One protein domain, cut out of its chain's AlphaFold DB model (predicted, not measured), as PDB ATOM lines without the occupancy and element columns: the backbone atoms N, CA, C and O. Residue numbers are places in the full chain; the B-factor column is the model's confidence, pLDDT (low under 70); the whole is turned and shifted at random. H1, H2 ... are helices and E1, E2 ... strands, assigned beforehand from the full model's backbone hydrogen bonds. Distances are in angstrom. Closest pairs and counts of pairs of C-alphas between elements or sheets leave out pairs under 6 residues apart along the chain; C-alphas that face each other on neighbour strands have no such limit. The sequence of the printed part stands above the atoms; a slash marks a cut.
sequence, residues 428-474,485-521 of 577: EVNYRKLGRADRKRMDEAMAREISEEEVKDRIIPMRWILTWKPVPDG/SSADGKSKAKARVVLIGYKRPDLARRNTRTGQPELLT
ATOM      1  N   GLU A 428       2.783  -3.371 103.588       59.78
ATOM      2  CA  GLU A 428       3.973  -3.777 102.857       59.78
ATOM      3  C   GLU A 428       3.959  -5.298 102.737       59.78
ATOM      4  O   GLU A 428       4.262  -6.035 103.676       59.78
ATOM      5  N   VAL A 429       3.584  -5.781 101.558       67.81
ATOM      6  CA  VAL A 429       3.586  -7.210 101.268       67.81
ATOM      7  C   VAL A 429       5.032  -7.676 101.084       67.81
ATOM      8  O   VAL A 429       5.768  -7.171 100.237       67.81
ATOM      9  N   ASN A 430       5.472  -8.640 101.894       73.88
ATOM     10  CA  ASN A 430       6.800  -9.232 101.755       73.88
ATOM     11  C   ASN A 430       6.783 -10.275 100.626       73.88
ATOM     12  O   ASN A 430       6.168 -11.327 100.783       73.88
ATOM     13  N   TYR A 431       7.501 -10.013  99.527       78.12
ATOM     14  CA  TYR A 431       7.569 -10.891  98.347       78.12
ATOM     15  C   TYR A 431       7.872 -12.361  98.691       78.12
ATOM     16  O   TYR A 431       7.306 -13.283  98.105       78.12
ATOM     17  N   ARG A 432       8.728 -12.613  99.693       81.81
ATOM     18  CA  ARG A 432       9.095 -13.983 100.096       81.81
ATOM     19  C   ARG A 432       7.931 -14.754 100.719       81.81
ATOM     20  O   ARG A 432       7.891 -15.974 100.596       81.81
ATOM     21  N   LYS A 433       6.996 -14.046 101.358       81.75
ATOM     22  CA  LYS A 433       5.822 -14.619 102.029       81.75
ATOM     23  C   LYS A 433       4.606 -14.766 101.106       81.75
ATOM     24  O   LYS A 433       3.611 -15.337 101.530       81.75
ATOM     25  N   LEU A 434       4.667 -14.252  99.874       84.25
ATOM     26  CA  LEU A 434       3.583 -14.398  98.900       84.25
ATOM     27  C   LEU A 434       3.481 -15.838  98.386       84.25
ATOM     28  O   LEU A 434       4.495 -16.506  98.186       84.25
ATOM     29  N   GLY A 435       2.259 -16.299  98.118       90.19
ATOM     30  CA  GLY A 435       2.021 -17.558  97.411       90.19
ATOM     31  C   GLY A 435       2.554 -17.518  95.974       90.19
ATOM     32  O   GLY A 435       2.826 -16.455  95.418       90.19
ATOM     33  N   ARG A 436       2.709 -18.686  95.335       87.88
ATOM     34  CA  ARG A 436       3.248 -18.787  93.961       87.88
ATOM     35  C   ARG A 436       2.408 -18.006  92.936       87.88
ATOM     36  O   ARG A 436       2.980 -17.377  92.051       87.88
ATOM     37  N   ALA A 437       1.082 -18.008  93.086       82.56
ATOM     38  CA  ALA A 437       0.169 -17.261  92.220       82.56
ATOM     39  C   ALA A 437       0.353 -15.739  92.357       82.56
ATOM     40  O   ALA A 437       0.536 -15.050  91.359       82.56
ATOM     41  N   ASP A 438       0.395 -15.216  93.584       82.56
ATOM     42  CA  ASP A 438       0.561 -13.778  93.825       82.56
ATOM     43  C   ASP A 438       1.972 -13.275  93.522       82.56
ATOM     44  O   ASP A 438       2.136 -12.126  93.120       82.56
ATOM     45  N   ARG A 439       2.992 -14.136  93.642       86.12
ATOM     46  CA  ARG A 439       4.335 -13.837  93.127       86.12
ATOM     47  C   ARG A 439       4.313 -13.602  91.623       86.12
ATOM     48  O   ARG A 439       4.795 -12.566  91.193       86.12
ATOM     49  N   LYS A 440       3.657 -14.476  90.849       87.50
ATOM     50  CA  LYS A 440       3.515 -14.299  89.392       87.50
ATOM     51  C   LYS A 440       2.807 -12.984  89.043       87.50
ATOM     52  O   LYS A 440       3.245 -12.273  88.149       87.50
ATOM     53  N   ARG A 441       1.753 -12.634  89.789       82.06
ATOM     54  CA  ARG A 441       1.041 -11.350  89.654       82.06
ATOM     55  C   ARG A 441       1.935 -10.151  89.963       82.06
ATOM     56  O   ARG A 441       1.874  -9.134  89.277       82.06
ATOM     57  N   MET A 442       2.759 -10.267  91.004       81.50
ATOM     58  CA  MET A 442       3.726  -9.240  91.368       81.50
ATOM     59  C   MET A 442       4.813  -9.107  90.300       81.50
ATOM     60  O   MET A 442       5.120  -7.986  89.923       81.50
ATOM     61  N   ASP A 443       5.338 -10.213  89.770       84.94
ATOM     62  CA  ASP A 443       6.339 -10.222  88.698       84.94
ATOM     63  C   ASP A 443       5.802  -9.588  87.412       84.94
ATOM     64  O   ASP A 443       6.487  -8.779  86.794       84.94
ATOM     65  N   GLU A 444       4.552  -9.881  87.050       85.31
ATOM     66  CA  GLU A 444       3.885  -9.269  85.901       85.31
ATOM     67  C   GLU A 444       3.682  -7.758  86.090       85.31
ATOM     68  O   GLU A 444       3.962  -6.971  85.186       85.31
ATOM     69  N   ALA A 445       3.260  -7.329  87.284       80.62
ATOM     70  CA  ALA A 445       3.131  -5.911  87.608       80.62
ATOM     71  C   ALA A 445       4.493  -5.190  87.636       80.62
ATOM     72  O   ALA A 445       4.585  -4.050  87.188       80.62
ATOM     73  N   MET A 446       5.553  -5.849  88.125       78.81
ATOM     74  CA  MET A 446       6.925  -5.324  88.105       78.81
ATOM     75  C   MET A 446       7.449  -5.185  86.674       78.81
ATOM     76  O   MET A 446       8.031  -4.159  86.335       78.81
ATOM     77  N   ALA A 447       7.220  -6.188  85.825       78.75
ATOM     78  CA  ALA A 447       7.664  -6.176  84.435       78.75
ATOM     79  C   ALA A 447       7.062  -5.007  83.641       78.75
ATOM     80  O   ALA A 447       7.771  -4.393  82.847       78.75
ATOM     81  N   ARG A 448       5.793  -4.654  83.891       76.62
ATOM     82  CA  ARG A 448       5.142  -3.511  83.229       76.62
ATOM     83  C   ARG A 448       5.773  -2.177  83.601       76.62
ATOM     84  O   ARG A 448       6.120  -1.406  82.721       76.62
ATOM     85  N   GLU A 449       5.981  -1.943  84.890       71.19
ATOM     86  CA  GLU A 449       6.576  -0.695  85.378       71.19
ATOM     87  C   GLU A 449       8.051  -0.564  84.935       71.19
ATOM     88  O   GLU A 449       8.499   0.529  84.615       71.19
ATOM     89  N   ILE A 450       8.808  -1.672  84.837       68.38
ATOM     90  CA  ILE A 450      10.187  -1.653  84.299       68.38
ATOM     91  C   ILE A 450      10.201  -1.384  82.790       68.38
ATOM     92  O   ILE A 450      11.107  -0.713  82.302       68.38
ATOM     93  N   SER A 451       9.219  -1.896  82.040       68.50
ATOM     94  CA  SER A 451       9.165  -1.702  80.585       68.50
ATOM     95  C   SER A 451       8.965  -0.242  80.161       68.50
ATOM     96  O   SER A 451       9.193   0.082  78.999       68.50
ATOM     97  N   GLU A 452       8.604   0.640  81.097       63.44
ATOM     98  CA  GLU A 452       8.413   2.069  80.850       63.44
ATOM     99  C   GLU A 452       9.681   2.924  81.089       63.44
ATOM    100  O   GLU A 452       9.706   4.074  80.654       63.44
ATOM    101  N   GLU A 453      10.760   2.402  81.701       53.25
ATOM    102  CA  GLU A 453      11.937   3.215  82.082       53.25
ATOM    103  C   GLU A 453      13.302   2.559  81.747       53.25
ATOM    104  O   GLU A 453      13.816   1.700  82.467       53.25
ATOM    105  N   GLU A 454      13.965   3.014  80.673       49.28
ATOM    106  CA  GLU A 454      15.378   2.698  80.394       49.28
ATOM    107  C   GLU A 454      16.317   3.617  81.200       49.28
ATOM    108  O   GLU A 454      16.720   4.684  80.738       49.28
ATOM    109  N   VAL A 455      16.744   3.189  82.393       52.28
ATOM    110  CA  VAL A 455      17.851   3.842  83.124       52.28
ATOM    111  C   VAL A 455      19.081   2.936  83.097       52.28
ATOM    112  O   VAL A 455      19.332   2.146  84.007       52.28
ATOM    113  N   LYS A 456      19.866   3.048  82.022       51.81
ATOM    114  CA  LYS A 456      21.186   2.416  81.911       51.81
ATOM    115  C   LYS A 456      22.186   3.205  82.778       51.81
ATOM    116  O   LYS A 456      22.221   4.430  82.745       51.81
ATOM    117  N   ASP A 457      22.960   2.489  83.594       53.41
ATOM    118  CA  ASP A 457      24.178   2.942  84.301       53.41
ATOM    119  C   ASP A 457      24.089   3.513  85.729       53.41
ATOM    120  O   ASP A 457      25.111   3.946  86.271       53.41
ATOM    121  N   ARG A 458      22.948   3.456  86.433       55.25
ATOM    122  CA  ARG A 458      22.915   3.831  87.869       55.25
ATOM    123  C   ARG A 458      22.199   2.799  88.732       55.25
ATOM    124  O   ARG A 458      20.995   2.611  88.625       55.25
ATOM    125  N   ILE A 459      22.939   2.180  89.661       59.06
ATOM    126  CA  ILE A 459      22.378   1.271  90.673       59.06
ATOM    127  C   ILE A 459      21.695   2.113  91.757       59.06
ATOM    128  O   ILE A 459      22.271   2.407  92.808       59.06
ATOM    129  N   ILE A 460      20.463   2.539  91.496       68.19
ATOM    130  CA  ILE A 460      19.615   3.147  92.519       68.19
ATOM    131  C   ILE A 460      18.973   1.995  93.302       68.19
ATOM    132  O   ILE A 460      18.279   1.175  92.706       68.19
ATOM    133  N   PRO A 461      19.200   1.865  94.624       64.88
ATOM    134  CA  PRO A 461      18.515   0.848  95.410       64.88
ATOM    135  C   PRO A 461      17.009   1.124  95.381       64.88
ATOM    136  O   PRO A 461      16.515   2.102  95.946       64.88
ATOM    137  N   MET A 462      16.287   0.238  94.715       75.25
ATOM    138  CA  MET A 462      14.839   0.265  94.584       75.25
ATOM    139  C   MET A 462      14.229  -0.835  95.450       75.25
ATOM    140  O   MET A 462      14.810  -1.911  95.609       75.25
ATOM    141  N   ARG A 463      13.043  -0.585  96.005       76.38
ATOM    142  CA  ARG A 463      12.190  -1.632  96.574       76.38
ATOM    143  C   ARG A 463      10.808  -1.535  95.964       76.38
ATOM    144  O   ARG A 463      10.209  -0.466  95.929       76.38
ATOM    145  N   TRP A 464      10.299  -2.680  95.539       78.19
ATOM    146  CA  TRP A 464       8.929  -2.811  95.085       78.19
ATOM    147  C   TRP A 464       7.985  -2.866  96.278       78.19
ATOM    148  O   TRP A 464       8.177  -3.667  97.197       78.19
ATOM    149  N   ILE A 465       6.965  -2.016  96.257       79.56
ATOM    150  CA  ILE A 465       5.844  -2.080  97.186       79.56
ATOM    151  C   ILE A 465       4.619  -2.500  96.390       79.56
ATOM    152  O   ILE A 465       4.140  -1.767  95.525       79.56
ATOM    153  N   LEU A 466       4.111  -3.690  96.692       79.69
ATOM    154  CA  LEU A 466       2.833  -4.147  96.176       79.69
ATOM    155  C   LEU A 466       1.722  -3.662  97.103       79.69
ATOM    156  O   LEU A 466       1.733  -3.942  98.299       79.69
ATOM    157  N   THR A 467       0.752  -2.956  96.536       79.94
ATOM    158  CA  THR A 467      -0.459  -2.514  97.229       79.94
ATOM    159  C   THR A 467      -1.682  -3.088  96.531       79.94
ATOM    160  O   THR A 467      -1.772  -3.057  95.307       79.94
ATOM    161  N   TRP A 468      -2.631  -3.603  97.306       82.12
ATOM    162  CA  TRP A 468      -3.926  -4.043  96.795       82.12
ATOM    163  C   TRP A 468      -4.908  -2.881  96.908       82.12
ATOM    164  O   TRP A 468      -5.205  -2.435  98.016       82.12
ATOM    165  N   LYS A 469      -5.367  -2.354  95.769       83.25
ATOM    166  CA  LYS A 469      -6.415  -1.330  95.738       83.25
ATOM    167  C   LYS A 469      -7.780  -2.016  95.686       83.25
ATOM    168  O   LYS A 469      -7.959  -2.842  94.792       83.25
ATOM    169  N   PRO A 470      -8.726  -1.693  96.584       84.06
ATOM    170  CA  PRO A 470     -10.081  -2.214  96.468       84.06
ATOM    171  C   PRO A 470     -10.702  -1.729  95.154       84.06
ATOM    172  O   PRO A 470     -10.503  -0.578  94.759       84.06
ATOM    173  N   VAL A 471     -11.401  -2.625  94.463       83.00
ATOM    174  CA  VAL A 471     -12.233  -2.268  93.310       83.00
ATOM    175  C   VAL A 471     -13.588  -1.852  93.886       83.00
ATOM    176  O   VAL A 471     -14.133  -2.622  94.674       83.00
ATOM    177  N   PRO A 472     -14.102  -0.643  93.596       80.31
ATOM    178  CA  PRO A 472     -15.396  -0.213  94.115       80.31
ATOM    179  C   PRO A 472     -16.492  -1.196  93.686       80.31
ATOM    180  O   PRO A 472     -16.568  -1.579  92.516       80.31
ATOM    181  N   ASP A 473     -17.312  -1.620  94.647       77.94
ATOM    182  CA  ASP A 473     -18.368  -2.605  94.429       77.94
ATOM    183  C   ASP A 473     -19.383  -2.076  93.400       77.94
ATOM    184  O   ASP A 473     -19.942  -0.993  93.566       77.94
ATOM    185  N   GLY A 474     -19.628  -2.837  92.327       65.06
ATOM    186  CA  GLY A 474     -20.742  -2.580  91.403       65.06
ATOM    187  C   GLY A 474     -20.392  -2.370  89.929       65.06
ATOM    188  O   GLY A 474     -21.308  -2.285  89.115       65.06
ATOM    189  N   SER A 485      -6.113  -8.967  88.671       78.69
ATOM    190  CA  SER A 485      -7.025  -8.946  89.826       78.69
ATOM    191  C   SER A 485      -6.697 -10.040  90.850       78.69
ATOM    192  O   SER A 485      -6.152 -11.095  90.510       78.69
ATOM    193  N   SER A 486      -7.026  -9.789  92.124       80.75
ATOM    194  CA  SER A 486      -6.973 -10.797  93.195       80.75
ATOM    195  C   SER A 486      -7.866 -11.997  92.855       80.75
ATOM    196  O   SER A 486      -8.797 -11.863  92.064       80.75
ATOM    197  N   ALA A 487      -7.614 -13.158  93.470       76.50
ATOM    198  CA  ALA A 487      -8.444 -14.356  93.277       76.50
ATOM    199  C   ALA A 487      -9.931 -14.087  93.582       76.50
ATOM    200  O   ALA A 487     -10.799 -14.589  92.878       76.50
ATOM    201  N   ASP A 488     -10.202 -13.212  94.552       78.69
ATOM    202  CA  ASP A 488     -11.558 -12.827  94.947       78.69
ATOM    203  C   ASP A 488     -12.187 -11.754  94.038       78.69
ATOM    204  O   ASP A 488     -13.311 -11.329  94.280       78.69
ATOM    205  N   GLY A 489     -11.451 -11.211  93.059       78.81
ATOM    206  CA  GLY A 489     -11.903 -10.124  92.175       78.81
ATOM    207  C   GLY A 489     -12.095  -8.751  92.845       78.81
ATOM    208  O   GLY A 489     -12.176  -7.740  92.156       78.81
ATOM    209  N   LYS A 490     -12.097  -8.678  94.181       81.06
ATOM    210  CA  LYS A 490     -12.383  -7.459  94.969       81.06
ATOM    211  C   LYS A 490     -11.249  -6.436  95.029       81.06
ATOM    212  O   LYS A 490     -11.398  -5.358  95.601       81.06
ATOM    213  N   SER A 491     -10.058  -6.772  94.550       83.12
ATOM    214  CA  SER A 491      -8.901  -5.881  94.648       83.12
ATOM    215  C   SER A 491      -7.955  -6.056  93.474       83.12
ATOM    216  O   SER A 491      -7.678  -7.176  93.049       83.12
ATOM    217  N   LYS A 492      -7.419  -4.937  92.990       84.44
ATOM    218  CA  LYS A 492      -6.441  -4.873  91.908       84.44
ATOM    219  C   LYS A 492      -5.035  -4.729  92.478       84.44
ATOM    220  O   LYS A 492      -4.797  -3.896  93.362       84.44
ATOM    221  N   ALA A 493      -4.106  -5.530  91.969       83.44
ATOM    222  CA  ALA A 493      -2.698  -5.416  92.319       83.44
ATOM    223  C   ALA A 493      -2.110  -4.132  91.707       83.44
ATOM    224  O   ALA A 493      -2.232  -3.890  90.508       83.44
ATOM    225  N   LYS A 494      -1.458  -3.300  92.524       82.75
ATOM    226  CA  LYS A 494      -0.668  -2.149  92.075       82.75
ATOM    227  C   LYS A 494       0.727  -2.225  92.677       82.75
ATOM    228  O   LYS A 494       0.891  -2.016  93.882       82.75
ATOM    229  N   ALA A 495       1.719  -2.504  91.840       82.75
ATOM    230  CA  ALA A 495       3.120  -2.366  92.207       82.75
ATOM    231  C   ALA A 495       3.525  -0.885  92.145       82.75
ATOM    232  O   ALA A 495       2.973  -0.108  91.372       82.75
ATOM    233  N   ARG A 496       4.442  -0.471  93.014       79.62
ATOM    234  CA  ARG A 496       5.111   0.830  92.954       79.62
ATOM    235  C   ARG A 496       6.591   0.612  93.196       79.62
ATOM    236  O   ARG A 496       6.949  -0.102  94.140       79.62
ATOM    237  N   VAL A 497       7.439   1.260  92.410       78.31
ATOM    238  CA  VAL A 497       8.865   1.341  92.719       78.31
ATOM    239  C   VAL A 497       9.084   2.459  93.728       78.31
ATOM    240  O   VAL A 497       8.751   3.613  93.477       78.31
ATOM    241  N   VAL A 498       9.647   2.128  94.887       76.81
ATOM    242  CA  VAL A 498      10.116   3.127  95.847       76.81
ATOM    243  C   VAL A 498      11.629   3.201  95.773       76.81
ATOM    244  O   VAL A 498      12.337   2.233  96.064       76.81
ATOM    245  N   LEU A 499      12.126   4.378  95.395       78.06
ATOM    246  CA  LEU A 499      13.544   4.708  95.464       78.06
ATOM    247  C   LEU A 499      13.927   4.835  96.948       78.06
ATOM    248  O   LEU A 499      13.483   5.757  97.626       78.06
ATOM    249  N   ILE A 500      14.759   3.924  97.470       68.62
ATOM    250  CA  ILE A 500      15.203   3.942  98.886       68.62
ATOM    251  C   ILE A 500      16.199   5.093  99.150       68.62
ATOM    252  O   ILE A 500      16.568   5.386 100.286       68.62
ATOM    253  N   GLY A 501      16.605   5.793  98.096       60.28
ATOM    254  CA  GLY A 501      17.480   6.951  98.142       60.28
ATOM    255  C   GLY A 501      18.668   6.779  97.211       60.28
ATOM    256  O   GLY A 501      19.008   5.677  96.777       60.28
ATOM    257  N   TYR A 502      19.310   7.896  96.895       58.31
ATOM    258  CA  TYR A 502      20.465   7.919  96.011       58.31
ATOM    259  C   TYR A 502      21.685   7.340  96.744       58.31
ATOM    260  O   TYR A 502      22.244   7.980  97.635       58.31
ATOM    261  N   LYS A 503      22.100   6.113  96.404       60.56
ATOM    262  CA  LYS A 503      23.404   5.585  96.832       60.56
ATOM    263  C   LYS A 503      24.448   6.011  95.810       60.56
ATOM    264  O   LYS A 503      24.284   5.772  94.619       60.56
ATOM    265  N   ARG A 504      25.533   6.634  96.274       61.16
ATOM    266  CA  ARG A 504      26.717   6.858  95.433       61.16
ATOM    267  C   ARG A 504      27.224   5.483  94.950       61.16
ATOM    268  O   ARG A 504      27.345   4.595  95.797       61.16
ATOM    269  N   PRO A 505      27.521   5.290  93.652       68.00
ATOM    270  CA  PRO A 505      27.951   3.992  93.109       68.00
ATOM    271  C   PRO A 505      29.216   3.463  93.801       68.00
ATOM    272  O   PRO A 505      29.376   2.260  94.003       68.00
ATOM    273  N   ASP A 506      30.056   4.377  94.277       66.62
ATOM    274  CA  ASP A 506      31.321   4.070  94.939       66.62
ATOM    275  C   ASP A 506      31.158   3.562  96.384       66.62
ATOM    276  O   ASP A 506      32.103   3.018  96.945       66.62
ATOM    277  N   LEU A 507      29.965   3.653  97.001       68.56
ATOM    278  CA  LEU A 507      29.721   3.025  98.316       68.56
ATOM    279  C   LEU A 507      29.749   1.491  98.246       68.56
ATOM    280  O   LEU A 507      29.966   0.837  99.265       68.56
ATOM    281  N   ALA A 508      29.457   0.914  97.077       68.19
ATOM    282  CA  ALA A 508      29.476  -0.532  96.885       68.19
ATOM    283  C   ALA A 508      30.883  -1.060  96.563       68.19
ATOM    284  O   ALA A 508      31.126  -2.261  96.695       68.19
ATOM    285  N   ARG A 509      31.812  -0.182  96.160       78.00
ATOM    286  CA  ARG A 509      33.179  -0.574  95.822       78.00
ATOM    287  C   ARG A 509      33.938  -0.943  97.091       78.00
ATOM    288  O   ARG A 509      34.019  -0.180  98.054       78.00
ATOM    289  N   ARG A 510      34.482  -2.157  97.089       81.69
ATOM    290  CA  ARG A 510      35.432  -2.631  98.093       81.69
ATOM    291  C   ARG A 510      36.809  -2.645  97.460       81.69
ATOM    292  O   ARG A 510      36.962  -3.094  96.327       81.69
ATOM    293  N   ASN A 511      37.803  -2.180  98.199       80.38
ATOM    294  CA  ASN A 511      39.186  -2.258  97.772       80.38
ATOM    295  C   ASN A 511      39.565  -3.738  97.592       80.38
ATOM    296  O   ASN A 511      39.448  -4.533  98.527       80.38
ATOM    297  N   THR A 512      40.008  -4.109  96.392       84.19
ATOM    298  CA  THR A 512      40.285  -5.502  96.004       84.19
ATOM    299  C   THR A 512      41.385  -6.151  96.840       84.19
ATOM    300  O   THR A 512      41.388  -7.368  96.998       84.19
ATOM    301  N   ARG A 513      42.296  -5.357  97.419       80.56
ATOM    302  CA  ARG A 513      43.407  -5.862  98.236       80.56
ATOM    303  C   ARG A 513      43.043  -6.031  99.710       80.56
ATOM    304  O   ARG A 513      43.564  -6.928 100.362       80.56
ATOM    305  N   THR A 514      42.202  -5.154 100.257       85.75
ATOM    306  CA  THR A 514      41.913  -5.119 101.705       85.75
ATOM    307  C   THR A 514      40.513  -5.611 102.066       85.75
ATOM    308  O   THR A 514      40.241  -5.849 103.239       85.75
ATOM    309  N   GLY A 515      39.605  -5.731 101.091       88.56
ATOM    310  CA  GLY A 515      38.199  -6.093 101.300       88.56
ATOM    311  C   GLY A 515      37.361  -5.022 102.011       88.56
ATOM    312  O   GLY A 515      36.160  -5.221 102.211       88.56
ATOM    313  N   GLN A 516      37.963  -3.891 102.386       78.44
ATOM    314  CA  GLN A 516      37.296  -2.773 103.053       78.44
ATOM    315  C   GLN A 516      36.531  -1.911 102.033       78.44
ATOM    316  O   GLN A 516      36.981  -1.789 100.890       78.44
ATOM    317  N   PRO A 517      35.388  -1.307 102.405       76.88
ATOM    318  CA  PRO A 517      34.702  -0.335 101.556       76.88
ATOM    319  C   PRO A 517      35.621   0.860 101.261       76.88
ATOM    320  O   PRO A 517      36.267   1.388 102.164       76.88
ATOM    321  N   GLU A 518      35.688   1.262  99.992       80.88
ATOM    322  CA  GLU A 518      36.579   2.327  99.509       80.88
ATOM    323  C   GLU A 518      36.155   3.707 100.034       80.88
ATOM    324  O   GLU A 518      36.991   4.529 100.405       80.88
ATOM    325  N   LEU A 519      34.843   3.926 100.164       76.12
ATOM    326  CA  LEU A 519      34.276   5.090 100.835       76.12
ATOM    327  C   LEU A 519      33.757   4.719 102.223       76.12
ATOM    328  O   LEU A 519      32.776   3.986 102.369       76.12
ATOM    329  N   LEU A 520      34.371   5.301 103.251       65.69
ATOM    330  CA  LEU A 520      33.827   5.286 104.603       65.69
ATOM    331  C   LEU A 520      32.653   6.266 104.675       65.69
ATOM    332  O   LEU A 520      32.779   7.457 104.379       65.69
ATOM    333  N   THR A 521      31.487   5.759 105.064       57.97
ATOM    334  CA  THR A 521      30.321   6.593 105.332       57.97
ATOM    335  C   THR A 521      30.302   6.958 106.806       57.97
ATOM    336  O   THR A 521      30.122   6.112 107.681       57.97
TER     337      THR A 521
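AT A GLANCE: This is residues 428 to 474 and 485 to 521 of the 577 residues of the protein "SIRT6 protein" of Symbiodinium pilosum (UniProt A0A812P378). A two-stranded antiparallel ribbon, E1 and E2, has the single helix H1 packed across one of its faces, and the tail of residues 500 to 521 runs on well past the end of the ribbon and folds back near its tip. This tail, together with the stretch up to the cut at Gly 474 at the other end, makes the long axis, while residues 451 to 456, of which 451 is the last residue of H1 and the others belong to the link from H1 to E1, stand free and stick out. The printed part has 84 residues, with the order H1, E1, E2 along the chain; the class is mixed, helices and strands, and under half of the residues are in named elements. The whole is only just extended, close to loose, with a radius of gyration of the C-alphas of 17.9 A and spans of 62 by 27 by 19 A.

HOW THE PARTS SIT: The helix H1 is residues 436 to 451, and a short link of 10 residues joins it to the strand E1, residues 462 to 470. The strand E2 is residues 491 to 499. E1 and E2 are antiparallel neighbours, with 156 degrees between their N-to-C directions. N 465 and O 496 are within hydrogen-bond range at 2.9 A, as are N 494 and O 467 at 2.8 A. The C-alphas of Leu 466 and Ala 495 face each other, 4.4 A apart. Between H1 and E2, 10 pairs of C-alphas are within 8 A; the closest are those of Ala 445 and Ala 495, 5.8 A apart. Between H1 and E1 there are 2 such pairs, and the closest C-alphas, those of Met 442 and Leu 466, are 7.1 A apart. In H1 every O i to N i+4 pair is within hydrogen-bond range.

IN THESE COORDINATES: H1 begins with C-alpha 436 at (3.248, -18.787, 93.961) and is 22.5 A long from first to last C-alpha. E1 is 25.1 A long and starts with C-alpha 462 at (14.839, 0.265, 94.584). E2 is 24.8 A long and ends with C-alpha 499 at (13.544, 4.708, 95.464).

THE WHOLE: The two C-alphas farthest apart, those of Gly 474 and Arg 513, are 64.6 A apart. Residues 475 to 484 are not printed, and C-alphas 474 and 485 are 15.2 A apart across this cut, which lies in the link from E1 to E2. The mean pLDDT of the printed part is 74.9; 26 residues are under 70, among them residues 450 to 461 and 500 to 508.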